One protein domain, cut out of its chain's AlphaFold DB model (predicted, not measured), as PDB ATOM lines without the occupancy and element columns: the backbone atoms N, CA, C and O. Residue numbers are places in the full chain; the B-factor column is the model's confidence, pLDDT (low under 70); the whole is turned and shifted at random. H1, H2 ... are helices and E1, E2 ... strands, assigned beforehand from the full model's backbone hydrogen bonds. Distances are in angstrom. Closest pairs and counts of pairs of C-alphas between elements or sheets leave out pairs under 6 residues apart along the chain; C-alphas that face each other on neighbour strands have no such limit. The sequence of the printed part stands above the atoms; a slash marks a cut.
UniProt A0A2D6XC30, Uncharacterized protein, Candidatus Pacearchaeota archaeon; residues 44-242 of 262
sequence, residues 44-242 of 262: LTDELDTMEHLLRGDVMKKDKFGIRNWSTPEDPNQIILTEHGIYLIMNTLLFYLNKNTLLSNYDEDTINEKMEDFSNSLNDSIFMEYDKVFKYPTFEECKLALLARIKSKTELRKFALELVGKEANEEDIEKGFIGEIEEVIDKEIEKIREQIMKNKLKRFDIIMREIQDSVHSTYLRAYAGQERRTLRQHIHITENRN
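What this domain is: This is residues 44 to 242 of the 262 residues of an uncharacterized protein of Candidatus Pacearchaeota archaeon (UniProt A0A2D6XC30). One very long helix, H8, is the spine: its later part joins H1, H2 and H4 in an up-and-down four-helix bundle, each helix running against the one before it, while its beginning meets H6 and H7, which make a separate head. At the bundle's far end H9 leads away and its residues 232 to 242 stick out; a small strand hairpin, E1 and E2, follows H1. The printed part has 199 residues, mostly helix, in the order H1, E1, E2, H2 to H9, with one antiparallel sheet, E1 - E2. It is extended, with a radius of gyration of the C-alphas of 25.3 A and spans of 88 by 44 by 28 A.

Where its parts are: Find C-alpha 45 at (16.969, 49.943, -44.552), where H1 begins and runs to residue 56. Next come E1, residues 59 to 62, and E2, residues 68 to 71. Read on to H2, residues 83 to 96, 20.5 A long, H3, residues 99 to 103, H4, residues 108 to 128, 30.1 A, and H5, residues 130 to 133. H6, residues 139 to 163, covers 36.1 A, and H7 holds residues 170 to 182. From C-alpha 185 at (-4.642, 8.572, -53.937) H8 runs 55.8 A to residue 222. H9, residues 226 to 242, is 25.1 A long and ends at (37.728, 74.072, -44.342).

How they stand to each other: Begin at the hub, H8. Its residues 207 to 214 touch H1, closest at the C-alphas of Met 51 and Ile 211, 6.5 A, opposite ways at a shallow tilt of 13 degrees. Its residues 212 to 220 touch residues 111 to 119 of H4, opposite ways at a shallow tilt of 26 degrees, with C-alphas 111 and 219 closest at 6.3 A. H2 touches H4, closest at C-alphas 92 and 122, 6.6 A, and with residues 86 to 90 touches H1, closest at C-alphas 55 and 86, 6.0 A. H5 touches H2, with C-alphas 85 and 133 closest at 3.8 A. H3 touches H8, closest at C-alphas 102 and 222, 4.8 A, and H9, closest at C-alphas 103 and 228, 5.5 A. At the other end of H8, residues 188 to 193 touch H6, closest at C-alphas 142 and 189, 6.0 A. H7 touches H6 at a steep tilt of 47 degrees, with C-alphas 154 and 174 closest at 6.0 A. In the hairpin of E1 and E2, look for N 59 and O 71, 2.9 A apart and within hydrogen-bond range. Every O i to N i+4 pair is within range in H1, H3, H4, H6, H7 and H9, against 8 of 10 in H2 and 33 of 34 in H8; H5 is too short for such a pair.

The domain as a whole: The C-alphas of Lys 166 and Asn 242 are the two farthest apart, 89.6 A. The printed part has no cut, and the link from E2 to H2, 11 residues, is long. Look for low confidence at residues 237 to 242, with pLDDT under 70; the mean of the printed part is 94.8.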
ATOM      1  N   LEU A  44      20.315  50.887 -42.337       96.56
ATOM      2  CA  LEU A  44      20.223  49.441 -42.567       96.56
ATOM      3  C   LEU A  44      18.945  49.096 -43.343       96.56
ATOM      4  O   LEU A  44      18.531  47.939 -43.383       96.56
ATOM      5  N   THR A  45      18.255  50.113 -43.873       96.94
ATOM      6  CA  THR A  45      16.969  49.943 -44.552       96.94
ATOM      7  C   THR A  45      17.114  49.052 -45.781       96.94
ATOM      8  O   THR A  45      16.301  48.150 -45.948       96.94
ATOM      9  N   ASP A  46      18.164  49.233 -46.583       96.25
ATOM     10  CA  ASP A  46      18.380  48.454 -47.808       96.25
ATOM     11  C   ASP A  46      18.710  46.981 -47.501       96.25
ATOM     12  O   ASP A  46      18.228  46.068 -48.180       96.25
ATOM     13  N   GLU A  47      19.500  46.721 -46.454       97.00
ATOM     14  CA  GLU A  47      19.796  45.364 -45.990       97.00
ATOM     15  C   GLU A  47      18.544  44.676 -45.439       97.00
ATOM     16  O   GLU A  47      18.289  43.517 -45.769       97.00
ATOM     17  N   LEU A  48      17.740  45.378 -44.635       98.00
ATOM     18  CA  LEU A  48      16.486  44.849 -44.095       98.00
ATOM     19  C   LEU A  48      15.450  44.590 -45.195       98.00
ATOM     20  O   LEU A  48      14.803  43.546 -45.171       98.00
ATOM     21  N   ASP A  49      15.326  45.488 -46.172       98.12
ATOM     22  CA  ASP A  49      14.448  45.323 -47.339       98.12
ATOM     23  C   ASP A  49      14.873  44.109 -48.178       98.12
ATOM     24  O   ASP A  49      14.060  43.264 -48.553       98.12
ATOM     25  N   THR A  50      16.183  43.941 -48.375       97.62
ATOM     26  CA  THR A  50      16.734  42.756 -49.043       97.62
ATOM     27  C   THR A  50      16.405  41.474 -48.272       97.62
ATOM     28  O   THR A  50      15.974  40.494 -48.881       97.62
ATOM     29  N   MET A  51      16.554  41.463 -46.942       98.31
ATOM     30  CA  MET A  51      16.174  40.310 -46.113       98.31
ATOM     31  C   MET A  51      14.672  40.020 -46.187       98.31
ATOM     32  O   MET A  51      14.290  38.856 -46.299       98.31
ATOM     33  N   GLU A  52      13.815  41.045 -46.182       98.56
ATOM     34  CA  GLU A  52      12.369  40.869 -46.339       98.56
ATOM     35  C   GLU A  52      12.031  40.229 -47.692       98.56
ATOM     36  O   GLU A  52      11.294  39.241 -47.743       98.56
ATOM     37  N   HIS A  53      12.614  40.730 -48.782       98.38
ATOM     38  CA  HIS A  53      12.432  40.165 -50.118       98.38
ATOM     39  C   HIS A  53      12.930  38.713 -50.215       98.38
ATOM     40  O   HIS A  53      12.251  37.864 -50.805       98.38
ATOM     41  N   LEU A  54      14.060  38.382 -49.579       97.94
ATOM     42  CA  LEU A  54      14.547  37.002 -49.482       97.94
ATOM     43  C   LEU A  54      13.559  36.099 -48.728       97.94
ATOM     44  O   LEU A  54      13.269  34.994 -49.189       97.94
ATOM     45  N   LEU A  55      12.996  36.571 -47.612       98.19
ATOM     46  CA  LEU A  55      11.998  35.838 -46.821       98.19
ATOM     47  C   LEU A  55      10.675  35.642 -47.576       98.19
ATOM     48  O   LEU A  55      10.058  34.578 -47.472       98.19
ATOM     49  N   ARG A  56      10.258  36.633 -48.376       98.06
ATOM     50  CA  ARG A  56       9.109  36.539 -49.296       98.06
ATOM     51  C   ARG A  56       9.347  35.542 -50.434       98.06
ATOM     52  O   ARG A  56       8.387  35.021 -51.006       98.06
ATOM     53  N   GLY A  57      10.610  35.234 -50.729       97.06
ATOM     54  CA  GLY A  57      11.009  34.438 -51.885       97.06
ATOM     55  C   GLY A  57      10.912  35.221 -53.193       97.06
ATOM     56  O   GLY A  57      10.730  34.615 -54.251       97.06
ATOM     57  N   ASP A  58      10.997  36.553 -53.127       98.06
ATOM     58  CA  ASP A  58      10.964  37.412 -54.303       98.06
ATOM     59  C   ASP A  58      12.198  37.188 -55.180       98.06
ATOM     60  O   ASP A  58      13.299  36.873 -54.725       98.06
ATOM     61  N   VAL A  59      12.008  37.361 -56.485       96.75
ATOM     62  CA  VAL A  59      13.063  37.197 -57.483       96.75
ATOM     63  C   VAL A  59      13.319  38.516 -58.196       96.75
ATOM     64  O   VAL A  59      12.387  39.191 -58.645       96.75
ATOM     65  N   MET A  60      14.596  38.874 -58.346       96.69
ATOM     66  CA  MET A  60      14.985  40.028 -59.154       96.69
ATOM     67  C   MET A  60      14.728  39.734 -60.635       96.69
ATOM     68  O   MET A  60      15.426  38.924 -61.253       96.69
ATOM     69  N   LYS A  61      13.759  40.429 -61.233       97.38
ATOM     70  CA  LYS A  61      13.515  40.411 -62.681       97.38
ATOM     71  C   LYS A  61      13.951  41.745 -63.287       97.38
ATOM     72  O   LYS A  61      13.854  42.797 -62.660       97.38
ATOM     73  N   LYS A  62      14.454  41.702 -64.523       97.69
ATOM     74  CA  LYS A  62      14.698  42.916 -65.313       97.69
ATOM     75  C   LYS A  62      13.402  43.322 -65.998       97.69
ATOM     76  O   LYS A  62      12.764  42.488 -66.639       97.69
ATOM     77  N   ASP A  63      13.028  44.584 -65.867       96.38
ATOM     78  CA  ASP A  63      11.898  45.145 -66.593       96.38
ATOM     79  C   ASP A  63      12.235  45.388 -68.079       96.38
ATOM     80  O   ASP A  63      13.330  45.088 -68.567       96.38
ATOM     81  N   LYS A  64      11.277  45.958 -68.821       97.38
ATOM     82  CA  LYS A  64      11.440  46.293 -70.247       97.38
ATOM     83  C   LYS A  64      12.533  47.342 -70.510       97.38
ATOM     84  O   LYS A  64      12.960  47.475 -71.652       97.38
ATOM     85  N   PHE A  65      12.973  48.070 -69.484       96.56
ATOM     86  CA  PHE A  65      13.994  49.116 -69.550       96.56
ATOM     87  C   PHE A  65      15.359  48.645 -69.015       96.56
ATOM     88  O   PHE A  65      16.330  49.395 -69.061       96.56
ATOM     89  N   GLY A  66      15.458  47.396 -68.545       95.88
ATOM     90  CA  GLY A  66      16.673  46.825 -67.967       95.88
ATOM     91  C   GLY A  66      16.886  47.143 -66.483       95.88
ATOM     92  O   GLY A  66      17.925  46.756 -65.941       95.88
ATOM     93  N   ILE A  67      15.925  47.793 -65.822       96.50
ATOM     94  CA  ILE A  67      15.943  48.078 -64.384       96.50
ATOM     95  C   ILE A  67      15.591  46.790 -63.634       96.50
ATOM     96  O   ILE A  67      14.682  46.053 -64.023       96.50
ATOM     97  N   ARG A  68      16.351  46.476 -62.581       96.69
ATOM     98  CA  ARG A  68      16.104  45.304 -61.732       96.69
ATOM     99  C   ARG A  68      15.077  45.675 -60.675       96.69
ATOM    100  O   ARG A  68      15.335  46.582 -59.897       96.69
ATOM    101  N   ASN A  69      13.967  44.952 -60.641       97.62
ATOM    102  CA  ASN A  69      12.940  45.099 -59.618       97.62
ATOM    103  C   ASN A  69      12.674  43.740 -58.968       97.62
ATOM    104  O   ASN A  69      12.720  42.699 -59.637       97.62
ATOM    105  N   TRP A  70      12.381  43.758 -57.672       97.81
ATOM    106  CA  TRP A  70      11.860  42.591 -56.972       97.81
ATOM    107  C   TRP A  70      10.463  42.259 -57.491       97.81
ATOM    108  O   TRP A  70       9.654  43.143 -57.774       97.81
ATOM    109  N   SER A  71      10.196  40.972 -57.684       97.81
ATOM    110  CA  SER A  71       8.900  40.495 -58.152       97.81
ATOM    111  C   SER A  71       8.541  39.182 -57.480       97.81
ATOM    112  O   SER A  71       9.393  38.303 -57.336       97.81
ATOM    113  N   THR A  72       7.265  39.042 -57.135       97.12
ATOM    114  CA  THR A  72       6.737  37.820 -56.537       97.12
ATOM    115  C   THR A  72       6.860  36.651 -57.517       97.12
ATOM    116  O   THR A  72       6.568  36.810 -58.712       97.12
ATOM    117  N   PRO A  73       7.308  35.473 -57.053       96.31
ATOM    118  CA  PRO A  73       7.441  34.304 -57.906       96.31
ATOM    119  C   PRO A  73       6.078  33.829 -58.424       96.31
ATOM    120  O   PRO A  73       5.076  33.841 -57.713       96.31
ATOM    121  N   GLU A  74       6.051  33.374 -59.678       95.94
ATOM    122  CA  GLU A  74       4.835  32.849 -60.321       95.94
ATOM    123  C   GLU A  74       4.439  31.476 -59.766       95.94
ATOM    124  O   GLU A  74       3.259  31.138 -59.733       95.94
ATOM    125  N   ASP A  75       5.424  30.686 -59.326       93.06
ATOM    126  CA  ASP A  75       5.213  29.365 -58.740       93.06
ATOM    127  C   ASP A  75       4.945  29.485 -57.228       93.06
ATOM    128  O   ASP A  75       5.860  29.833 -56.471       93.06
ATOM    129  N   PRO A  76       3.738  29.127 -56.746       91.88
ATOM    130  CA  PRO A  76       3.401  29.171 -55.324       91.88
ATOM    131  C   PRO A  76       4.302  28.301 -54.441       91.88
ATOM    132  O   PRO A  76       4.409  28.555 -53.239       91.88
ATOM    133  N   ASN A  77       4.973  27.293 -55.015       91.69
ATOM    134  CA  ASN A  77       5.910  26.437 -54.288       91.69
ATOM    135  C   ASN A  77       7.235  27.137 -53.962       91.69
ATOM    136  O   ASN A  77       8.006  26.629 -53.144       91.69
ATOM    137  N   GLN A  78       7.521  28.281 -54.590       94.25
ATOM    138  CA  GLN A  78       8.662  29.128 -54.237       94.25
ATOM    139  C   GLN A  78       8.397  29.947 -52.972       94.25
ATOM    140  O   GLN A  78       9.345  30.282 -52.273       94.25
ATOM    141  N   ILE A  79       7.126  30.162 -52.622       96.94
ATOM    142  CA  ILE A  79       6.724  30.857 -51.399       96.94
ATOM    143  C   ILE A  79       6.766  29.869 -50.226       96.94
ATOM    144  O   ILE A  79       5.965  28.927 -50.132       96.94
ATOM    145  N   ILE A  80       7.740  30.076 -49.341       98.06
ATOM    146  CA  ILE A  80       8.043  29.190 -48.209       98.06
ATOM    147  C   ILE A  80       7.271  29.614 -46.965       98.06
ATOM    148  O   ILE A  80       6.640  28.777 -46.316       98.06
ATOM    149  N   LEU A  81       7.336  30.903 -46.647       98.38
ATOM    150  CA  LEU A  81       6.792  31.478 -45.427       98.38
ATOM    151  C   LEU A  81       5.412  32.085 -45.673       98.38
ATOM    152  O   LEU A  81       5.047  32.436 -46.796       98.38
ATOM    153  N   THR A  82       4.632  32.188 -44.606       98.44
ATOM    154  CA  THR A  82       3.436  33.031 -44.576       98.44
ATOM    155  C   THR A  82       3.825  34.480 -44.261       98.44
ATOM    156  O   THR A  82       4.920  34.738 -43.764       98.44
ATOM    157  N   GLU A  83       2.908  35.430 -44.468       98.38
ATOM    158  CA  GLU A  83       3.099  36.825 -44.023       98.38
ATOM    159  C   GLU A  83       3.390  36.917 -42.516       98.38
ATOM    160  O   GLU A  83       4.215  37.718 -42.086       98.38
ATOM    161  N   HIS A  84       2.759  36.054 -41.711       98.50
ATOM    162  CA  HIS A  84       3.011  35.976 -40.270       98.50
ATOM    163  C   HIS A  84       4.436  35.506 -39.966       98.50
ATOM    164  O   HIS A  84       5.112  36.092 -39.125       98.50
ATOM    165  N   GLY A  85       4.913  34.480 -40.678       98.44
ATOM    166  CA  GLY A  85       6.285  33.993 -40.550       98.44
ATOM    167  C   GLY A  85       7.318  35.056 -40.918       98.44
ATOM    168  O   GLY A  85       8.268  35.265 -40.167       98.44
ATOM    169  N   ILE A  86       7.101  35.773 -42.026       98.56
ATOM    170  CA  ILE A  86       7.965  36.885 -42.449       98.56
ATOM    171  C   ILE A  86       7.992  37.970 -41.370       98.56
ATOM    172  O   ILE A  86       9.069  38.375 -40.940       98.56
ATOM    173  N   TYR A  87       6.821  38.392 -40.883       98.50
ATOM    174  CA  TYR A  87       6.711  39.403 -39.833       98.50
ATOM    175  C   TYR A  87       7.469  39.012 -38.556       98.50
ATOM    176  O   TYR A  87       8.213  39.823 -38.011       98.50
ATOM    177  N   LEU A  88       7.321  37.768 -38.093       98.38
ATOM    178  CA  LEU A  88       7.989  37.260 -36.892       98.38
ATOM    179  C   LEU A  88       9.519  37.274 -37.037       98.38
ATOM    180  O   LEU A  88      10.226  37.728 -36.132       98.38
ATOM    181  N   ILE A  89      10.030  36.828 -38.188       98.38
ATOM    182  CA  ILE A  89      11.469  36.821 -38.466       98.38
ATOM    183  C   ILE A  89      11.995  38.258 -38.580       98.38
ATOM    184  O   ILE A  89      12.969  38.597 -37.913       98.38
ATOM    185  N   MET A  90      11.318  39.131 -39.332       98.56
ATOM    186  CA  MET A  90      11.708  40.540 -39.477       98.56
ATOM    187  C   MET A  90      11.693  41.287 -38.142       98.56
ATOM    188  O   MET A  90      12.622  42.030 -37.836       98.56
ATOM    189  N   ASN A  91      10.683  41.053 -37.302       98.00
ATOM    190  CA  ASN A  91      10.627  41.636 -35.967       98.00
ATOM    191  C   ASN A  91      11.812  41.178 -35.105       98.00
ATOM    192  O   ASN A  91      12.392  41.986 -34.386       98.00
ATOM    193  N   THR A  92      12.218  39.910 -35.228       98.00
ATOM    194  CA  THR A  92      13.432  39.398 -34.573       98.00
ATOM    195  C   THR A  92      14.672  40.128 -35.088       98.00
ATOM    196  O   THR A  92      15.455  40.625 -34.285       98.00
ATOM    197  N   LEU A  93      14.827  40.279 -36.409       98.12
ATOM    198  CA  LEU A  93      15.968  40.977 -37.015       98.12
ATOM    199  C   LEU A  93      16.105  42.421 -36.527       98.12
ATOM    200  O   LEU A  93      17.211  42.837 -36.198       98.12
ATOM    201  N   LEU A  94      14.999  43.158 -36.401       97.56
ATOM    202  CA  LEU A  94      15.002  44.549 -35.930       97.56
ATOM    203  C   LEU A  94      15.570  44.721 -34.510       97.56
ATOM    204  O   LEU A  94      16.088  45.792 -34.183       97.56
ATOM    205  N   PHE A  95      15.517  43.689 -33.660       97.12
ATOM    206  CA  PHE A  95      16.146  43.749 -32.337       97.12
ATOM    207  C   PHE A  95      17.675  43.694 -32.411       97.12
ATOM    208  O   PHE A  95      18.347  44.386 -31.643       97.12
ATOM    209  N   TYR A  96      18.230  42.916 -33.343       97.88
ATOM    210  CA  TYR A  96      19.678  42.710 -33.471       97.88
ATOM    211  C   TYR A  96      20.326  43.699 -34.451       97.88
ATOM    212  O   TYR A  96      21.484  44.085 -34.272       97.88
ATOM    213  N   LEU A  97      19.573  44.161 -35.449       97.56
ATOM    214  CA  LEU A  97      20.009  45.101 -36.475       97.56
ATOM    215  C   LEU A  97      19.474  46.495 -36.182       97.56
ATOM    216  O   LEU A  97      18.323  46.828 -36.455       97.56
ATOM    217  N   ASN A  98      20.332  47.338 -35.621       96.38
ATOM    218  CA  ASN A  98      20.024  48.741 -35.409       96.38
ATOM    219  C   ASN A  98      21.306  49.584 -35.404       96.38
ATOM    220  O   ASN A  98      22.427  49.077 -35.319       96.38
ATOM    221  N   LYS A  99      21.137  50.908 -35.451       96.44
ATOM    222  CA  LYS A  99      22.256  51.867 -35.474       96.44
ATOM    223  C   LYS A  99      23.166  51.754 -34.250       96.44
ATOM    224  O   LYS A  99      24.359  52.027 -34.352       96.44
ATOM    225  N   ASN A 100      22.630  51.346 -33.099       96.44
ATOM    226  CA  ASN A 100      23.433  51.187 -31.889       96.44
ATOM    227  C   ASN A 100      24.351  49.967 -31.998       96.44
ATOM    228  O   ASN A 100      25.496  50.049 -31.558       96.44
ATOM    229  N   THR A 101      23.895  48.883 -32.636       96.50
ATOM    230  CA  THR A 101      24.734  47.721 -32.958       96.50
ATOM    231  C   THR A 101      25.953  48.158 -33.767       96.50
ATOM    232  O   THR A 101      27.071  47.911 -33.331       96.50
ATOM    233  N   LEU A 102      25.764  48.909 -34.861       95.81
ATOM    234  CA  LEU A 102      26.860  49.413 -35.706       95.81
ATOM    235  C   LEU A 102      27.864  50.302 -34.953       95.81
ATOM    236  O   LEU A 102      29.066  50.243 -35.194       95.81
ATOM    237  N   LEU A 103      27.378  51.150 -34.046       96.00
ATOM    238  CA  LEU A 103      28.204  52.115 -33.309       96.00
ATOM    239  C   LEU A 103      28.863  51.539 -32.049       96.00
ATOM    240  O   LEU A 103      29.594  52.258 -31.351       96.00
ATOM    241  N   SER A 104      28.597  50.271 -31.744       97.31
ATOM    242  CA  SER A 104      29.176  49.575 -30.602       97.31
ATOM    243  C   SER A 104      30.667  49.290 -30.808       97.31
ATOM    244  O   SER A 104      31.231  49.485 -31.883       97.31
ATOM    245  N   ASN A 105      31.341  48.896 -29.730       97.50
ATOM    246  CA  ASN A 105      32.752  48.511 -29.737       97.50
ATOM    247  C   ASN A 105      32.855  47.079 -29.222       97.50
ATOM    248  O   ASN A 105      33.324  46.858 -28.106       97.50
ATOM    249  N   TYR A 106      32.327  46.144 -30.008       98.00
ATOM    250  CA  TYR A 106      32.322  44.736 -29.641       98.00
ATOM    251  C   TYR A 106      33.694  44.107 -29.890       98.00
ATOM    252  O   TYR A 106      34.399  44.471 -30.838       98.00
ATOM    253  N   ASP A 107      34.067  43.176 -29.021       98.25
ATOM    254  CA  ASP A 107      35.104  42.192 -29.302       98.25
ATOM    255  C   ASP A 107      34.489  40.961 -29.986       98.25
ATOM    256  O   ASP A 107      33.274  40.864 -30.172       98.25
ATOM    257  N   GLU A 108      35.347  40.048 -30.428       98.31
ATOM    258  CA  GLU A 108      34.937  38.839 -31.145       98.31
ATOM    259  C   GLU A 108      34.063  37.925 -30.273       98.31
ATOM    260  O   GLU A 108      33.041  37.426 -30.740       98.31
ATOM    261  N   ASP A 109      34.407  37.778 -28.991       98.56
ATOM    262  CA  ASP A 109      33.654  36.955 -28.042       98.56
ATOM    263  C   ASP A 109      32.225  37.483 -27.849       98.56
ATOM    264  O   ASP A 109      31.266  36.718 -27.941       98.56
ATOM    265  N   THR A 110      32.060  38.801 -27.684       98.25
ATOM    266  CA  THR A 110      30.735  39.427 -27.573       98.25
ATOM    267  C   THR A 110      29.928  39.264 -28.862       98.25
ATOM    268  O   THR A 110      28.716  39.066 -28.806       98.25
ATOM    269  N   ILE A 111      30.568  39.350 -30.036       98.25
ATOM    270  CA  ILE A 111      29.880  39.120 -31.317       98.25
ATOM    271  C   ILE A 111      29.365  37.679 -31.385       98.25
ATOM    272  O   ILE A 111      28.204  37.472 -31.731       98.25
ATOM    273  N   ASN A 112      30.189  36.698 -31.016       98.50
ATOM    274  CA  ASN A 112      29.794  35.290 -31.007       98.50
ATOM    275  C   ASN A 112      28.630  35.026 -30.040       98.50
ATOM    276  O   ASN A 112      27.659  34.384 -30.435       98.50
ATOM    277  N   GLU A 113      28.672  35.588 -28.827       98.44
ATOM    278  CA  GLU A 113      27.568  35.508 -27.858       98.44
ATOM    279  C   GLU A 113      26.276  36.113 -28.437       98.44
ATOM    280  O   GLU A 113      25.207  35.512 -28.368       98.44
ATOM    281  N   LYS A 114      26.365  37.273 -29.101       98.38
ATOM    282  CA  LYS A 114      25.201  37.914 -29.735       98.38
ATOM    283  C   LYS A 114      24.646  37.120 -30.916       98.38
ATOM    284  O   LYS A 114      23.434  37.119 -31.125       98.38
ATOM    285  N   MET A 115      25.504  36.453 -31.684       98.44
ATOM    286  CA  MET A 115      25.081  35.576 -32.779       98.44
ATOM    287  C   MET A 115      24.423  34.291 -32.267       98.44
ATOM    288  O   MET A 115      23.474  33.801 -32.888       98.44
ATOM    289  N   GLU A 116      24.884  33.762 -31.132       98.50
ATOM    290  CA  GLU A 116      24.240  32.647 -30.437       98.50
ATOM    291  C   GLU A 116      22.858  33.055 -29.902       98.50
ATOM    292  O   GLU A 116      21.869  32.388 -30.215       98.50
ATOM    293  N   ASP A 117      22.765  34.194 -29.202       98.50
ATOM    294  CA  ASP A 117      21.501  34.787 -28.734       98.50
ATOM    295  C   ASP A 117      20.499  34.943 -29.890       98.50
ATOM    296  O   ASP A 117      19.344  34.518 -29.796       98.50
ATOM    297  N   PHE A 118      20.955  35.518 -31.009       98.31
ATOM    298  CA  PHE A 118      20.151  35.695 -32.216       98.31
ATOM    299  C   PHE A 118      19.632  34.364 -32.759       98.31
ATOM    300  O   PHE A 118      18.435  34.223 -33.020       98.31
ATOM    301  N   SER A 119      20.520  33.379 -32.900       98.00
ATOM    302  CA  SER A 119      20.170  32.064 -33.437       98.00
ATOM    303  C   SER A 119      19.146  31.352 -32.552       98.00
ATOM    304  O   SER A 119      18.171  30.808 -33.071       98.00
ATOM    305  N   ASN A 120      19.317  31.411 -31.229       98.06
ATOM    306  CA  ASN A 120      18.380  30.833 -30.266       98.06
ATOM    307  C   ASN A 120      17.024  31.547 -30.302       98.06
ATOM    308  O   ASN A 120      15.997  30.898 -30.479       98.06
ATOM    309  N   SER A 121      17.016  32.881 -30.242       98.00
ATOM    310  CA  SER A 121      15.788  33.685 -30.295       98.00
ATOM    311  C   SER A 121      14.972  33.408 -31.557       98.00
ATOM    312  O   SER A 121      13.740  33.372 -31.517       98.00
ATOM    313  N   LEU A 122      15.650  33.238 -32.690       97.06
ATOM    314  CA  LEU A 122      15.003  32.992 -33.966       97.06
ATOM    315  C   LEU A 122      14.474  31.562 -34.069       97.06
ATOM    316  O   LEU A 122      13.323  31.362 -34.459       97.06
ATOM    317  N   ASN A 123      15.286  30.579 -33.673       97.56
ATOM    318  CA  ASN A 123      14.889  29.177 -33.650       97.56
ATOM    319  C   ASN A 123      13.696  28.946 -32.715       97.56
ATOM    320  O   ASN A 123      12.723  28.323 -33.128       97.56
ATOM    321  N   ASP A 124      13.719  29.512 -31.508       97.62
ATOM    322  CA  ASP A 124      12.623  29.394 -30.543       97.62
ATOM    323  C   ASP A 124      11.330  29.998 -31.096       97.62
ATOM    324  O   ASP A 124      10.274  29.364 -31.057       97.62
ATOM    325  N   SER A 125      11.407  31.196 -31.684       96.00
ATOM    326  CA  SER A 125      10.234  31.870 -32.255       96.00
ATOM    327  C   SER A 125       9.627  31.079 -33.420       96.00
ATOM    328  O   SER A 125       8.406  30.950 -33.516       96.00
ATOM    329  N   ILE A 126      10.465  30.500 -34.289       96.94
ATOM    330  CA  ILE A 126      10.010  29.646 -35.394       96.94
ATOM    331  C   ILE A 126       9.440  28.325 -34.870       96.94
ATOM    332  O   ILE A 126       8.399  27.878 -35.347       96.94
ATOM    333  N   PHE A 127      10.104  27.694 -33.903       97.25
ATOM    334  CA  PHE A 127       9.706  26.400 -33.358       97.25
ATOM    335  C   PHE A 127       8.355  26.479 -32.642       97.25
ATOM    336  O   PHE A 127       7.485  25.636 -32.863       97.25
ATOM    337  N   MET A 128       8.148  27.522 -31.836       97.50
ATOM    338  CA  MET A 128       6.914  27.717 -31.072       97.50
ATOM    339  C   MET A 128       5.694  27.997 -31.960       97.50
ATOM    340  O   MET A 128       4.569  27.675 -31.577       97.50
ATOM    341  N   GLU A 129       5.899  28.572 -33.147       97.19
ATOM    342  CA  GLU A 129       4.827  28.941 -34.079       97.19
ATOM    343  C   GLU A 129       4.940  28.254 -35.448       97.19
ATOM    344  O   GLU A 129       4.426  28.766 -36.446       97.19
ATOM    345  N   TYR A 130       5.560  27.070 -35.495       96.50
ATOM    346  CA  TYR A 130       5.897  26.351 -36.730       96.50
ATOM    347  C   TYR A 130       4.736  26.282 -37.737       96.50
ATOM    348  O   TYR A 130       4.901  26.610 -38.914       96.50
ATOM    349  N   ASP A 131       3.530  25.953 -37.266       96.75
ATOM    350  CA  ASP A 131       2.350  25.799 -38.124       96.75
ATOM    351  C   ASP A 131       1.863  27.098 -38.770       96.75
ATOM    352  O   ASP A 131       1.221  27.073 -39.820       96.75
ATOM    353  N   LYS A 132       2.158  28.243 -38.150       98.06
ATOM    354  CA  LYS A 132       1.792  29.562 -38.674       98.06
ATOM    355  C   LYS A 132       2.894  30.152 -39.537       98.06
ATOM    356  O   LYS A 132       2.592  30.961 -40.409       98.06
ATOM    357  N   VAL A 133       4.150  29.785 -39.291       98.06
ATOM    358  CA  VAL A 133       5.319  30.327 -39.994       98.06
ATOM    359  C   VAL A 133       5.389  29.809 -41.429       98.06
ATOM    360  O   VAL A 133       5.615  30.589 -42.355       98.06
ATOM    361  N   PHE A 134       5.160  28.511 -41.638       98.12
ATOM    362  CA  PHE A 134       5.335  27.885 -42.947       98.12
ATOM    363  C   PHE A 134       4.041  27.811 -43.763       98.12
ATOM    364  O   PHE A 134       2.974  27.447 -43.272       98.12
ATOM    365  N   LYS A 135       4.146  28.096 -45.066       97.38
ATOM    366  CA  LYS A 135       3.041  27.933 -46.014       97.38
ATOM    367  C   LYS A 135       2.941  26.474 -46.458       97.38
ATOM    368  O   LYS A 135       3.665  26.036 -47.363       97.38
ATOM    369  N   TYR A 136       1.998  25.746 -45.874       96.62
ATOM    370  CA  TYR A 136       1.671  24.383 -46.290       96.62
ATOM    371  C   TYR A 136       1.042  24.343 -47.688       96.62
ATOM    372  O   TYR A 136       0.279  25.247 -48.042       96.62
ATOM    373  N   PRO A 137       1.348  23.311 -48.498       96.81
ATOM    374  CA  PRO A 137       0.789  23.196 -49.830       96.81
ATOM    375  C   PRO A 137      -0.700  22.858 -49.761       96.81
ATOM    376  O   PRO A 137      -1.142  21.986 -49.004       96.81
ATOM    377  N   THR A 138      -1.473  23.553 -50.584       97.12
ATOM    378  CA  THR A 138      -2.914  23.335 -50.693       97.12
ATOM    379  C   THR A 138      -3.216  22.025 -51.422       97.12
ATOM    380  O   THR A 138      -2.365  21.450 -52.105       97.12
ATOM    381  N   PHE A 139      -4.452  21.537 -51.294       96.19
ATOM    382  CA  PHE A 139      -4.889  20.341 -52.015       96.19
ATOM    383  C   PHE A 139      -4.767  20.507 -53.538       96.19
ATOM    384  O   PHE A 139      -4.292  19.597 -54.210       96.19
ATOM    385  N   GLU A 140      -5.116  21.680 -54.072       96.44
ATOM    386  CA  GLU A 140      -5.006  21.966 -55.508       96.44
ATOM    387  C   GLU A 140      -3.547  21.966 -55.988       96.44
ATOM    388  O   GLU A 140      -3.242  21.389 -57.028       96.44
ATOM    389  N   GLU A 141      -2.618  22.524 -55.205       95.31
ATOM    390  CA  GLU A 141      -1.180  22.449 -55.507       95.31
ATOM    391  C   GLU A 141      -0.687  20.991 -55.516       95.31
ATOM    392  O   GLU A 141       0.032  20.578 -56.430       95.31
ATOM    393  N   CYS A 142      -1.124  20.180 -54.546       96.62
ATOM    394  CA  CYS A 142      -0.785  18.757 -54.491       96.62
ATOM    395  C   CYS A 142      -1.376  17.982 -55.678       96.62
ATOM    396  O   CYS A 142      -0.703  17.136 -56.265       96.62
ATOM    397  N   LYS A 143      -2.614  18.295 -56.072       95.44
ATOM    398  CA  LYS A 143      -3.297  17.704 -57.229       95.44
ATOM    399  C   LYS A 143      -2.585  18.045 -58.536       95.44
ATOM    400  O   LYS A 143      -2.353  17.151 -59.346       95.44
ATOM    401  N   LEU A 144      -2.186  19.302 -58.735       96.00
ATOM    402  CA  LEU A 144      -1.407  19.716 -59.907       96.00
ATOM    403  C   LEU A 144      -0.067  18.973 -59.978       96.00
ATOM    404  O   LEU A 144       0.306  18.468 -61.040       96.00
ATOM    405  N   ALA A 145       0.627  18.833 -58.847       95.56
ATOM    406  CA  ALA A 145       1.863  18.060 -58.770       95.56
ATOM    407  C   ALA A 145       1.641  16.557 -59.044       95.56
ATOM    408  O   ALA A 145       2.479  15.919 -59.689       95.56
ATOM    409  N   LEU A 146       0.510  15.989 -58.605       95.31
ATOM    410  CA  LEU A 146       0.133  14.605 -58.894       95.31
ATOM    411  C   LEU A 146      -0.125  14.398 -60.392       95.31
ATOM    412  O   LEU A 146       0.417  13.462 -60.974       95.31
ATOM    413  N   LEU A 147      -0.874  15.296 -61.034       94.94
ATOM    414  CA  LEU A 147      -1.127  15.247 -62.478       94.94
ATOM    415  C   LEU A 147       0.174  15.361 -63.284       94.94
ATOM    416  O   LEU A 147       0.403  14.574 -64.201       94.94
ATOM    417  N   ALA A 148       1.072  16.274 -62.901       95.12
ATOM    418  CA  ALA A 148       2.388  16.398 -63.528       95.12
ATOM    419  C   ALA A 148       3.229  15.112 -63.383       95.12
ATOM    420  O   ALA A 148       3.921  14.704 -64.320       95.12
ATOM    421  N   ARG A 149       3.135  14.432 -62.231       94.75
ATOM    422  CA  ARG A 149       3.763  13.122 -61.998       94.75
ATOM    423  C   ARG A 149       3.180  12.021 -62.870       94.75
ATOM    424  O   ARG A 149       3.957  11.243 -63.421       94.75
ATOM    425  N   ILE A 150       1.855  11.940 -62.973       94.00
ATOM    426  CA  ILE A 150       1.171  10.955 -63.820       94.00
ATOM    427  C   ILE A 150       1.612  11.152 -65.266       94.00
ATOM    428  O   ILE A 150       2.121  10.212 -65.867       94.00
ATOM    429  N   LYS A 151       1.561  12.390 -65.768       95.44
ATOM    430  CA  LYS A 151       2.024  12.729 -67.117       95.44
ATOM    431  C   LYS A 151       3.474  12.300 -67.358       95.44
ATOM    432  O   LYS A 151       3.752  11.604 -68.328       95.44
ATOM    433  N   SER A 152       4.382  12.625 -66.434       95.12
ATOM    434  CA  SER A 152       5.798  12.234 -66.540       95.12
ATOM    435  C   SER A 152       5.984  10.708 -66.563       95.12
ATOM    436  O   SER A 152       6.821  10.189 -67.300       95.12
ATOM    437  N   LYS A 153       5.204   9.960 -65.769       95.00
ATOM    438  CA  LYS A 153       5.223   8.487 -65.771       95.00
ATOM    439  C   LYS A 153       4.662   7.906 -67.071       95.00
ATOM    440  O   LYS A 153       5.226   6.938 -67.580       95.00
ATOM    441  N   THR A 154       3.591   8.490 -67.606       94.56
ATOM    442  CA  THR A 154       3.001   8.110 -68.895       94.56
ATOM    443  C   THR A 154       4.005   8.312 -70.028       94.56
ATOM    444  O   THR A 154       4.250   7.376 -70.787       94.56
ATOM    445  N   GLU A 155       4.672   9.470 -70.083       95.19
ATOM    446  CA  GLU A 155       5.718   9.772 -71.070       95.19
ATOM    447  C   GLU A 155       6.898   8.788 -70.979       95.19
ATOM    448  O   GLU A 155       7.324   8.233 -71.991       95.19
ATOM    449  N   LEU A 156       7.381   8.488 -69.767       95.06
ATOM    450  CA  LEU A 156       8.449   7.501 -69.554       95.06
ATOM    451  C   LEU A 156       8.044   6.089 -70.001       95.06
ATOM    452  O   LEU A 156       8.854   5.363 -70.581       95.06
ATOM    453  N   ARG A 157       6.797   5.682 -69.739       94.31
ATOM    454  CA  ARG A 157       6.293   4.355 -70.118       94.31
ATOM    455  C   ARG A 157       6.066   4.243 -71.622       94.31
ATOM    456  O   ARG A 157       6.382   3.202 -72.194       94.31
ATOM    457  N   LYS A 158       5.591   5.314 -72.261       94.69
ATOM    458  CA  LYS A 158       5.502   5.434 -73.720       94.69
ATOM    459  C   LYS A 158       6.883   5.285 -74.357       94.69
ATOM    460  O   LYS A 158       7.075   4.394 -75.178       94.69
ATOM    461  N   PHE A 159       7.864   6.050 -73.876       94.88
ATOM    462  CA  PHE A 159       9.250   5.966 -74.336       94.88
ATOM    463  C   PHE A 159       9.841   4.553 -74.181       94.88
ATOM    464  O   PHE A 159      10.471   4.026 -75.097       94.88
ATOM    465  N   ALA A 160       9.596   3.888 -73.048       95.50
ATOM    466  CA  ALA A 160      10.064   2.520 -72.824       95.50
ATOM    467  C   ALA A 160       9.426   1.492 -73.781       95.50
ATOM    468  O   ALA A 160      10.092   0.538 -74.182       95.50
ATOM    469  N   LEU A 161       8.154   1.666 -74.154       94.38
ATOM    470  CA  LEU A 161       7.466   0.793 -75.114       94.38
ATOM    471  C   LEU A 161       7.962   1.009 -76.548       94.38
ATOM    472  O   LEU A 161       8.181   0.027 -77.263       94.38
ATOM    473  N   GLU A 162       8.210   2.264 -76.927       93.69
ATOM    474  CA  GLU A 162       8.793   2.629 -78.223       93.69
ATOM    475  C   GLU A 162      10.176   1.989 -78.417       93.69
ATOM    476  O   GLU A 162      10.444   1.409 -79.469       93.69
ATOM    477  N   LEU A 163      11.025   1.983 -77.380       95.94
ATOM    478  CA  LEU A 163      12.337   1.319 -77.413       95.94
ATOM    479  C   LEU A 163      12.261  -0.198 -77.649       95.94
ATOM    480  O   LEU A 163      13.199  -0.789 -78.181       95.94
ATOM    481  N   VAL A 164      11.158  -0.837 -77.254       96.38
ATOM    482  CA  VAL A 164      10.925  -2.281 -77.435       96.38
ATOM    483  C   VAL A 164      10.214  -2.574 -78.769       96.38
ATOM    484  O   VAL A 164      10.007  -3.737 -79.116       96.38
ATOM    485  N   GLY A 165       9.858  -1.544 -79.544       94.56
ATOM    486  CA  GLY A 165       9.158  -1.683 -80.823       94.56
ATOM    487  C   GLY A 165       7.683  -2.060 -80.679       94.56
ATOM    488  O   GLY A 165       7.110  -2.654 -81.591       94.56
ATOM    489  N   LYS A 166       7.066  -1.764 -79.528       94.81
ATOM    490  CA  LYS A 166       5.625  -1.945 -79.311       94.81
ATOM    491  C   LYS A 166       4.903  -0.618 -79.520       94.81
ATOM    492  O   LYS A 166       5.358   0.408 -79.025       94.81
ATOM    493  N   GLU A 167       3.762  -0.649 -80.205       89.31
ATOM    494  CA  GLU A 167       2.891   0.524 -80.308       89.31
ATOM    495  C   GLU A 167       2.319   0.869 -78.926       89.31
ATOM    496  O   GLU A 167       1.758   0.017 -78.233       89.31
ATOM    497  N   ALA A 168       2.514   2.118 -78.506       87.69
ATOM    498  CA  ALA A 168       2.077   2.628 -77.216       87.69
ATOM    499  C   ALA A 168       0.860   3.539 -77.408       87.69
ATOM    500  O   ALA A 168       0.984   4.637 -77.950       87.69
ATOM    501  N   ASN A 169      -0.310   3.098 -76.941       93.19
ATOM    502  CA  ASN A 169      -1.475   3.969 -76.827       93.19
ATOM    503  C   ASN A 169      -1.394   4.757 -75.513       93.19
ATOM    504  O   ASN A 169      -1.412   4.178 -74.426       93.19
ATOM    505  N   GLU A 170      -1.280   6.078 -75.617       91.12
ATOM    506  CA  GLU A 170      -1.112   6.981 -74.476       91.12
ATOM    507  C   GLU A 170      -2.312   6.933 -73.520       91.12
ATOM    508  O   GLU A 170      -2.122   6.867 -72.305       91.12
ATOM    509  N   GLU A 171      -3.530   6.850 -74.061       92.00
ATOM    510  CA  GLU A 171      -4.761   6.809 -73.263       92.00
ATOM    511  C   GLU A 171      -4.867   5.540 -72.409       92.00
ATOM    512  O   GLU A 171      -5.340   5.585 -71.272       92.00
ATOM    513  N   ASP A 172      -4.423   4.398 -72.940       92.00
ATOM    514  CA  ASP A 172      -4.485   3.119 -72.225       92.00
ATOM    515  C   ASP A 172      -3.461   3.079 -71.087       92.00
ATOM    516  O   ASP A 172      -3.738   2.560 -70.002       92.00
ATOM    517  N   ILE A 173      -2.284   3.672 -71.312       91.31
ATOM    518  CA  ILE A 173      -1.248   3.820 -70.286       91.31
ATOM    519  C   ILE A 173      -1.747   4.728 -69.162       91.31
ATOM    520  O   ILE A 173      -1.583   4.397 -67.986       91.31
ATOM    521  N   GLU A 174      -2.365   5.855 -69.516       90.06
ATOM    522  CA  GLU A 174      -2.884   6.816 -68.548       90.06
ATOM    523  C   GLU A 174      -4.014   6.212 -67.704       90.06
ATOM    524  O   GLU A 174      -3.948   6.268 -66.475       90.06
ATOM    525  N   LYS A 175      -4.995   5.544 -68.325       92.00
ATOM    526  CA  LYS A 175      -6.068   4.837 -67.602       92.00
ATOM    527  C   LYS A 175      -5.524   3.765 -66.661       92.00
ATOM    528  O   LYS A 175      -6.017   3.639 -65.541       92.00
ATOM    529  N   GLY A 176      -4.495   3.028 -67.088       91.19
ATOM    530  CA  GLY A 176      -3.817   2.046 -66.241       91.19
ATOM    531  C   GLY A 176      -3.223   2.681 -64.982       91.19
ATOM    532  O   GLY A 176      -3.457   2.194 -63.879       91.19
ATOM    533  N   PHE A 177      -2.520   3.808 -65.124       90.81
ATOM    534  CA  PHE A 177      -1.968   4.530 -63.975       90.81
ATOM    535  C   PHE A 177      -3.038   5.154 -63.079       90.81
ATOM    536  O   PHE A 177      -2.866   5.163 -61.863       90.81
ATOM    537  N   ILE A 178      -4.130   5.668 -63.648       90.00
ATOM    538  CA  ILE A 178      -5.242   6.211 -62.862       90.00
ATOM    539  C   ILE A 178      -5.855   5.111 -61.989       90.00
ATOM    540  O   ILE A 178      -6.015   5.331 -60.793       90.00
ATOM    541  N   GLY A 179      -6.106   3.922 -62.548       90.94
ATOM    542  CA  GLY A 179      -6.637   2.788 -61.786       90.94
ATOM    543  C   GLY A 179      -5.703   2.318 -60.664       90.94
ATOM    544  O   GLY A 179      -6.162   2.031 -59.565       90.94
ATOM    545  N   GLU A 180      -4.385   2.307 -60.900       90.94
ATOM    546  CA  GLU A 180      -3.392   1.996 -59.857       90.94
ATOM    547  C   GLU A 180      -3.362   3.050 -58.732       90.94
ATOM    548  O   GLU A 180      -3.119   2.717 -57.572       90.94
ATOM    549  N   ILE A 181      -3.569   4.330 -59.066       92.38
ATOM    550  CA  ILE A 181      -3.487   5.444 -58.110       92.38
ATOM    551  C   ILE A 181      -4.785   5.616 -57.323       92.38
ATOM    552  O   ILE A 181      -4.718   6.047 -56.176       92.38
ATOM    553  N   GLU A 182      -5.942   5.283 -57.891       92.62
ATOM    554  CA  GLU A 182      -7.255   5.496 -57.268       92.62
ATOM    555  C   GLU A 182      -7.351   4.862 -55.869       92.62
ATOM    556  O   GLU A 182      -7.813   5.506 -54.930       92.62
ATOM    557  N   GLU A 183      -6.798   3.659 -55.684       92.62
ATOM    558  CA  GLU A 183      -6.794   2.959 -54.389       92.62
ATOM    559  C   GLU A 183      -5.845   3.574 -53.341       92.62
ATOM    560  O   GLU A 183      -5.956   3.297 -52.143       92.62
ATOM    561  N   VAL A 184      -4.882   4.398 -53.768       95.31
ATOM    562  CA  VAL A 184      -3.819   4.961 -52.914       95.31
ATOM    563  C   VAL A 184      -3.696   6.480 -53.025       95.31
ATOM    564  O   VAL A 184      -2.695   7.048 -52.579       95.31
ATOM    565  N   ILE A 185      -4.706   7.152 -53.580       94.44
ATOM    566  CA  ILE A 185      -4.642   8.572 -53.937       94.44
ATOM    567  C   ILE A 185      -4.317   9.455 -52.731       94.44
ATOM    568  O   ILE A 185      -3.420  10.292 -52.815       94.44
ATOM    569  N   ASP A 186      -4.938   9.197 -51.579       95.06
ATOM    570  CA  ASP A 186      -4.698   9.956 -50.347       95.06
ATOM    571  C   ASP A 186      -3.249   9.813 -49.864       95.06
ATOM    572  O   ASP A 186      -2.612  10.788 -49.468       95.06
ATOM    573  N   LYS A 187      -2.686   8.599 -49.962       96.00
ATOM    574  CA  LYS A 187      -1.286   8.337 -49.599       96.00
ATOM    575  C   LYS A 187      -0.325   9.025 -50.562       96.00
ATOM    576  O   LYS A 187       0.715   9.514 -50.135       96.00
ATOM    577  N   GLU A 188      -0.639   9.051 -51.855       95.25
ATOM    578  CA  GLU A 188       0.187   9.742 -52.848       95.25
ATOM    579  C   GLU A 188       0.124  11.265 -52.690       95.25
ATOM    580  O   GLU A 188       1.158  11.926 -52.796       95.25
ATOM    581  N   ILE A 189      -1.044  11.820 -52.364       96.12
ATOM    582  CA  ILE A 189      -1.201  13.246 -52.056       96.12
ATOM    583  C   ILE A 189      -0.400  13.622 -50.808       96.12
ATOM    584  O   ILE A 189       0.324  14.617 -50.842       96.12
ATOM    585  N   GLU A 190      -0.451  12.817 -49.745       96.75
ATOM    586  CA  GLU A 190       0.322  13.096 -48.531       96.75
ATOM    587  C   GLU A 190       1.835  13.015 -48.791       96.75
ATOM    588  O   GLU A 190       2.574  13.930 -48.430       96.75
ATOM    589  N   LYS A 191       2.306  12.017 -49.554       97.06
ATOM    590  CA  LYS A 191       3.714  11.953 -49.997       97.06
ATOM    591  C   LYS A 191       4.132  13.182 -50.806       97.06
ATOM    592  O   LYS A 191       5.267  13.648 -50.693       97.06
ATOM    593  N   ILE A 192       3.254  13.686 -51.677       96.75
ATOM    594  CA  ILE A 192       3.514  14.901 -52.460       96.75
ATOM    595  C   ILE A 192       3.621  16.110 -51.535       96.75
ATOM    596  O   ILE A 192       4.576  16.879 -51.658       96.75
ATOM    597  N   ARG A 193       2.688  16.254 -50.591       97.06
ATOM    598  CA  ARG A 193       2.696  17.316 -49.583       97.06
ATOM    599  C   ARG A 193       3.993  17.308 -48.776       97.06
ATOM    600  O   ARG A 193       4.664  18.338 -48.709       97.06
ATOM    601  N   GLU A 194       4.388  16.155 -48.237       97.12
ATOM    602  CA  GLU A 194       5.643  15.982 -47.495       97.12
ATOM    603  C   GLU A 194       6.863  16.356 -48.344       97.12
ATOM    604  O   GLU A 194       7.775  17.041 -47.878       97.12
ATOM    605  N   GLN A 195       6.886  15.950 -49.615       97.38
ATOM    606  CA  GLN A 195       7.991  16.271 -50.509       97.38
ATOM    607  C   GLN A 195       8.075  17.765 -50.833       97.38
ATOM    608  O   GLN A 195       9.179  18.319 -50.849       97.38
ATOM    609  N   ILE A 196       6.941  18.423 -51.092       96.31
ATOM    610  CA  ILE A 196       6.896  19.871 -51.311       96.31
ATOM    611  C   ILE A 196       7.403  20.585 -50.056       96.31
ATOM    612  O   ILE A 196       8.295  21.428 -50.164       96.31
ATOM    613  N   MET A 197       6.931  20.193 -48.870       97.31
ATOM    614  CA  MET A 197       7.399  20.774 -47.609       97.31
ATOM    615  C   MET A 197       8.890  20.546 -47.375       97.31
ATOM    616  O   MET A 197       9.604  21.491 -47.049       97.31
ATOM    617  N   LYS A 198       9.410  19.345 -47.634       97.50
ATOM    618  CA  LYS A 198      10.849  19.063 -47.529       97.50
ATOM    619  C   LYS A 198      11.679  19.957 -48.448       97.50
ATOM    620  O   LYS A 198      12.754  20.409 -48.062       97.50
ATOM    621  N   ASN A 199      11.200  20.219 -49.662       96.62
ATOM    622  CA  ASN A 199      11.874  21.129 -50.586       96.62
ATOM    623  C   ASN A 199      11.810  22.585 -50.105       96.62
ATOM    624  O   ASN A 199      12.819  23.283 -50.194       96.62
ATOM    625  N   LYS A 200      10.670  23.026 -49.556       96.88
ATOM    626  CA  LYS A 200      10.531  24.352 -48.940       96.88
ATOM    627  C   LYS A 200      11.483  24.525 -47.753       96.88
ATOM    628  O   LYS A 200      12.206  25.512 -47.719       96.88
ATOM    629  N   LEU A 201      11.575  23.542 -46.857       97.12
ATOM    630  CA  LEU A 201      12.482  23.573 -45.700       97.12
ATOM    631  C   LEU A 201      13.965  23.602 -46.099       97.12
ATOM    632  O   LEU A 201      14.755  24.310 -45.486       97.12
ATOM    633  N   LYS A 202      14.358  22.894 -47.165       97.50
ATOM    634  CA  LYS A 202      15.728  22.996 -47.701       97.50
ATOM    635  C   LYS A 202      16.053  24.397 -48.213       97.50
ATOM    636  O   LYS A 202      17.174  24.857 -48.055       97.50
ATOM    637  N   ARG A 203      15.093  25.056 -48.867       97.06
ATOM    638  CA  ARG A 203      15.268  26.441 -49.328       97.06
ATOM    639  C   ARG A 203      15.274  27.418 -48.157       97.06
ATOM    640  O   ARG A 203      16.059  28.354 -48.174       97.06
ATOM    641  N   PHE A 204      14.447  27.162 -47.146       97.88
ATOM    642  CA  PHE A 204      14.430  27.930 -45.909       97.88
ATOM    643  C   PHE A 204      15.805  27.939 -45.235       97.88
ATOM    644  O   PHE A 204      16.301  29.010 -44.927       97.88
ATOM    645  N   ASP A 205      16.459  26.780 -45.101       97.88
ATOM    646  CA  ASP A 205      17.827  26.682 -44.555       97.88
ATOM    647  C   ASP A 205      18.821  27.586 -45.311       97.88
ATOM    648  O   ASP A 205      19.617  28.289 -44.699       97.88
ATOM    649  N   ILE A 206      18.734  27.648 -46.643       98.06
ATOM    650  CA  ILE A 206      19.604  28.518 -47.454       98.06
ATOM    651  C   ILE A 206      19.332  30.001 -47.165       98.06
ATOM    652  O   ILE A 206      20.274  30.757 -46.952       98.06
ATOM    653  N   ILE A 207      18.059  30.407 -47.133       97.81
ATOM    654  CA  ILE A 207      17.663  31.790 -46.816       97.81
ATOM    655  C   ILE A 207      18.138  32.165 -45.410       97.81
ATOM    656  O   ILE A 207      18.661  33.254 -45.197       97.81
ATOM    657  N   MET A 208      17.996  31.246 -44.458       98.00
ATOM    658  CA  MET A 208      18.389  31.481 -43.077       98.00
ATOM    659  C   MET A 208      19.889  31.694 -42.908       98.00
ATOM    660  O   MET A 208      20.282  32.564 -42.133       98.00
ATOM    661  N   ARG A 209      20.717  30.965 -43.660       98.19
ATOM    662  CA  ARG A 209      22.168  31.189 -43.674       98.19
ATOM    663  C   ARG A 209      22.522  32.568 -44.214       98.19
ATOM    664  O   ARG A 209      23.306  33.262 -43.586       98.19
ATOM    665  N   GLU A 210      21.892  32.998 -45.305       98.00
ATOM    666  CA  GLU A 210      22.134  34.331 -45.875       98.00
ATOM    667  C   GLU A 210      21.771  35.450 -44.883       98.00
ATOM    668  O   GLU A 210      22.498  36.433 -44.726       98.00
ATOM    669  N   ILE A 211      20.660  35.280 -44.161       98.06
ATOM    670  CA  ILE A 211      20.240  36.208 -43.106       98.06
ATOM    671  C   ILE A 211      21.250  36.210 -41.952       98.06
ATOM    672  O   ILE A 211      21.652  37.281 -41.500       98.06
ATOM    673  N   GLN A 212      21.687  35.036 -41.485       98.19
ATOM    674  CA  GLN A 212      22.711  34.921 -40.442       98.19
ATOM    675  C   GLN A 212      24.022  35.595 -40.859       98.19
ATOM    676  O   GLN A 212      24.577  36.364 -40.076       98.19
ATOM    677  N   ASP A 213      24.476  35.373 -42.090       98.38
ATOM    678  CA  ASP A 213      25.692  35.975 -42.640       98.38
ATOM    679  C   ASP A 213      25.569  37.501 -42.748       98.38
ATOM    680  O   ASP A 213      26.514  38.233 -42.436       98.38
ATOM    681  N   SER A 214      24.390  38.004 -43.115       97.75
ATOM    682  CA  SER A 214      24.114  39.443 -43.177       97.75
ATOM    683  C   SER A 214      24.111  40.092 -41.787       97.75
ATOM    684  O   SER A 214      24.686  41.168 -41.583       97.75
ATOM    685  N   VAL A 215      23.516  39.418 -40.796       98.25
ATOM    686  CA  VAL A 215      23.540  39.869 -39.398       98.25
ATOM    687  C   VAL A 215      24.967  39.866 -38.861       98.25
ATOM    688  O   VAL A 215      25.431  40.882 -38.345       98.25
ATOM    689  N   HIS A 216      25.699  38.773 -39.059       98.38
ATOM    690  CA  HIS A 216      27.094  38.656 -38.653       98.38
ATOM    691  C   HIS A 216      27.972  39.737 -39.298       98.38
ATOM    692  O   HIS A 216      28.750  40.395 -38.607       98.38
ATOM    693  N   SER A 217      27.787  40.013 -40.592       97.62
ATOM    694  CA  SER A 217      28.495  41.089 -41.299       97.62
ATOM    695  C   SER A 217      28.231  42.465 -40.679       97.62
ATOM    696  O   SER A 217      29.145  43.283 -40.563       97.62
ATOM    697  N   THR A 218      27.006  42.711 -40.204       97.00
ATOM    698  CA  THR A 218      26.656  43.944 -39.480       97.00
ATOM    699  C   THR A 218      27.402  44.041 -38.146       97.00
ATOM    700  O   THR A 218      27.927  45.102 -37.809       97.00
ATOM    701  N   TYR A 219      27.521  42.937 -37.404       98.06
ATOM    702  CA  TYR A 219      28.321  42.893 -36.176       98.06
ATOM    703  C   TYR A 219      29.819  43.084 -36.438       98.06
ATOM    704  O   TYR A 219      30.484  43.793 -35.681       98.06
ATOM    705  N   LEU A 220      30.353  42.537 -37.532       97.38
ATOM    706  CA  LEU A 220      31.754  42.733 -37.911       97.38
ATOM    707  C   LEU A 220      32.080  44.197 -38.235       97.38
ATOM    708  O   LEU A 220      33.188  44.641 -37.946       97.38
ATOM    709  N   ARG A 221      31.127  44.994 -38.736       96.19
ATOM    710  CA  ARG A 221      31.314  46.456 -38.874       96.19
ATOM    711  C   ARG A 221      31.533  47.142 -37.518       96.19
ATOM    712  O   ARG A 221      32.316  48.089 -37.407       96.19
ATOM    713  N   ALA A 222      30.888  46.636 -36.467       96.06
ATOM    714  CA  ALA A 222      31.023  47.131 -35.098       96.06
ATOM    715  C   ALA A 222      32.275  46.608 -34.364       96.06
ATOM    716  O   ALA A 222      32.606  47.089 -33.272       96.06
ATOM    717  N   TYR A 223      32.994  45.643 -34.946       97.62
ATOM    718  CA  TYR A 223      34.185  45.052 -34.341       97.62
ATOM    719  C   TYR A 223      35.240  46.121 -34.035       97.62
ATOM    720  O   TYR A 223      35.592  46.939 -34.888       97.62
ATOM    721  N   ALA A 224      35.733  46.141 -32.795       95.25
ATOM    722  CA  ALA A 224      36.709  47.116 -32.298       95.25
ATOM    723  C   ALA A 224      36.336  48.594 -32.574       95.25
ATOM    724  O   ALA A 224      37.211  49.476 -32.648       95.25
ATOM    725  N   GLY A 225      35.035  48.870 -32.744       93.81
ATOM    726  CA  GLY A 225      34.502  50.191 -33.043       93.81
ATOM    727  C   GLY A 225      34.991  50.741 -34.380       93.81
ATOM    728  O   GLY A 225      35.155  51.958 -34.500       93.81
ATOM    729  N   GLN A 226      35.284  49.871 -35.354       93.62
ATOM    730  CA  GLN A 226      35.753  50.259 -36.686       93.62
ATOM    731  C   GLN A 226      34.802  51.257 -37.342       93.62
ATOM    732  O   GLN A 226      35.252  52.343 -37.702       93.62
ATOM    733  N   GLU A 227      33.500  50.970 -37.374       93.38
ATOM    734  CA  GLU A 227      32.492  51.885 -37.919       93.38
ATOM    735  C   GLU A 227      32.579  53.284 -37.282       93.38
ATOM    736  O   GLU A 227      32.707  54.304 -37.959       93.38
ATOM    737  N   ARG A 228      32.623  53.341 -35.942       92.38
ATOM    738  CA  ARG A 228      32.732  54.599 -35.187       92.38
ATOM    739  C   ARG A 228      34.026  55.355 -35.497       92.38
ATOM    740  O   ARG A 228      34.024  56.589 -35.509       92.38
ATOM    741  N   ARG A 229      35.144  54.651 -35.698       92.62
ATOM    742  CA  ARG A 229      36.436  55.256 -36.065       92.62
ATOM    743  C   ARG A 229      36.393  55.808 -37.485       92.62
ATOM    744  O   ARG A 229      36.809  56.948 -37.671       92.62
ATOM    745  N   THR A 230      35.851  55.050 -38.434       92.25
ATOM    746  CA  THR A 230      35.672  55.463 -39.831       92.25
ATOM    747  C   THR A 230      34.845  56.743 -39.908       92.25
ATOM    748  O   THR A 230      35.303  57.736 -40.470       92.25
ATOM    749  N   LEU A 231      33.701  56.796 -39.218       90.69
ATOM    750  CA  LEU A 231      32.862  57.998 -39.155       90.69
ATOM    751  C   LEU A 231      33.612  59.219 -38.597       90.69
ATOM    752  O   LEU A 231      33.514  60.318 -39.138       90.69
ATOM    753  N   ARG A 232      34.414  59.042 -37.538       88.25
ATOM    754  CA  ARG A 232      35.231  60.132 -36.970       88.25
ATOM    755  C   ARG A 232      36.332  60.604 -37.915       88.25
ATOM    756  O   ARG A 232      36.612  61.800 -37.961       88.25
ATOM    757  N   GLN A 233      36.968  59.686 -38.638       87.38
ATOM    758  CA  GLN A 233      37.999  60.024 -39.619       87.38
ATOM    759  C   GLN A 233      37.414  60.846 -40.766       87.38
ATOM    760  O   GLN A 233      38.017  61.849 -41.145       87.38
ATOM    761  N   HIS A 234      36.225  60.481 -41.255       81.75
ATOM    762  CA  HIS A 234      35.520  61.258 -42.274       81.75
ATOM    763  C   HIS A 234      35.231  62.689 -41.808       81.75
ATOM    764  O   HIS A 234      35.592  63.628 -42.513       81.75
ATOM    765  N   ILE A 235      34.711  62.867 -40.587       79.31
ATOM    766  CA  ILE A 235      34.451  64.200 -40.012       79.31
ATOM    767  C   ILE A 235      35.746  65.037 -39.934       79.31
ATOM    768  O   ILE A 235      35.776  66.191 -40.358       79.31
ATOM    769  N   HIS A 236      36.846  64.450 -39.449       70.88
ATOM    770  CA  HIS A 236      38.112  65.172 -39.277       70.88
ATOM    771  C   HIS A 236      38.778  65.560 -40.612       70.88
ATOM    772  O   HIS A 236      39.399  66.621 -40.715       70.88
ATOM    773  N   ILE A 237      38.683  64.717 -41.649       67.00
ATOM    774  CA  ILE A 237      39.228  65.033 -42.982       67.00
ATOM    775  C   ILE A 237      38.547  66.281 -43.557       67.00
ATOM    776  O   ILE A 237      39.226  67.124 -44.153       67.00
ATOM    777  N   THR A 238      37.244  66.438 -43.342       60.03
ATOM    778  CA  THR A 238      36.518  67.625 -43.794       60.03
ATOM    779  C   THR A 238      36.906  68.873 -43.020       60.03
ATOM    780  O   THR A 238      37.186  69.905 -43.638       60.03
ATOM    781  N   GLU A 239      36.943  68.817 -41.687       61.97
ATOM    782  CA  GLU A 239      37.261  69.995 -40.868       61.97
ATOM    783  C   GLU A 239      38.612  70.609 -41.270       61.97
ATOM    784  O   GLU A 239      38.745  71.830 -41.397       61.97
ATOM    785  N   ASN A 240      39.591  69.759 -41.597       63.00
ATOM    786  CA  ASN A 240      40.915  70.199 -42.027       63.00
ATOM    787  C   ASN A 240      40.931  70.817 -43.444       63.00
ATOM    788  O   ASN A 240      41.781  71.659 -43.732       63.00
ATOM    789  N   ARG A 241      39.984  70.458 -44.328       58.41
ATOM    790  CA  ARG A 241      39.814  71.119 -45.640       58.41
ATOM    791  C   ARG A 241      39.247  72.531 -45.502       58.41
ATOM    792  O   ARG A 241      39.666  73.420 -46.240       58.41
ATOM    793  N   ASN A 242      38.358  72.762 -44.538       54.66
ATOM    794  CA  ASN A 242      37.728  74.072 -44.342       54.66
ATOM    795  C   ASN A 242      38.603  75.060 -43.548       54.66
ATOM    796  O   ASN A 242      38.503  76.270 -43.753       54.66
TER     797      ASN A 242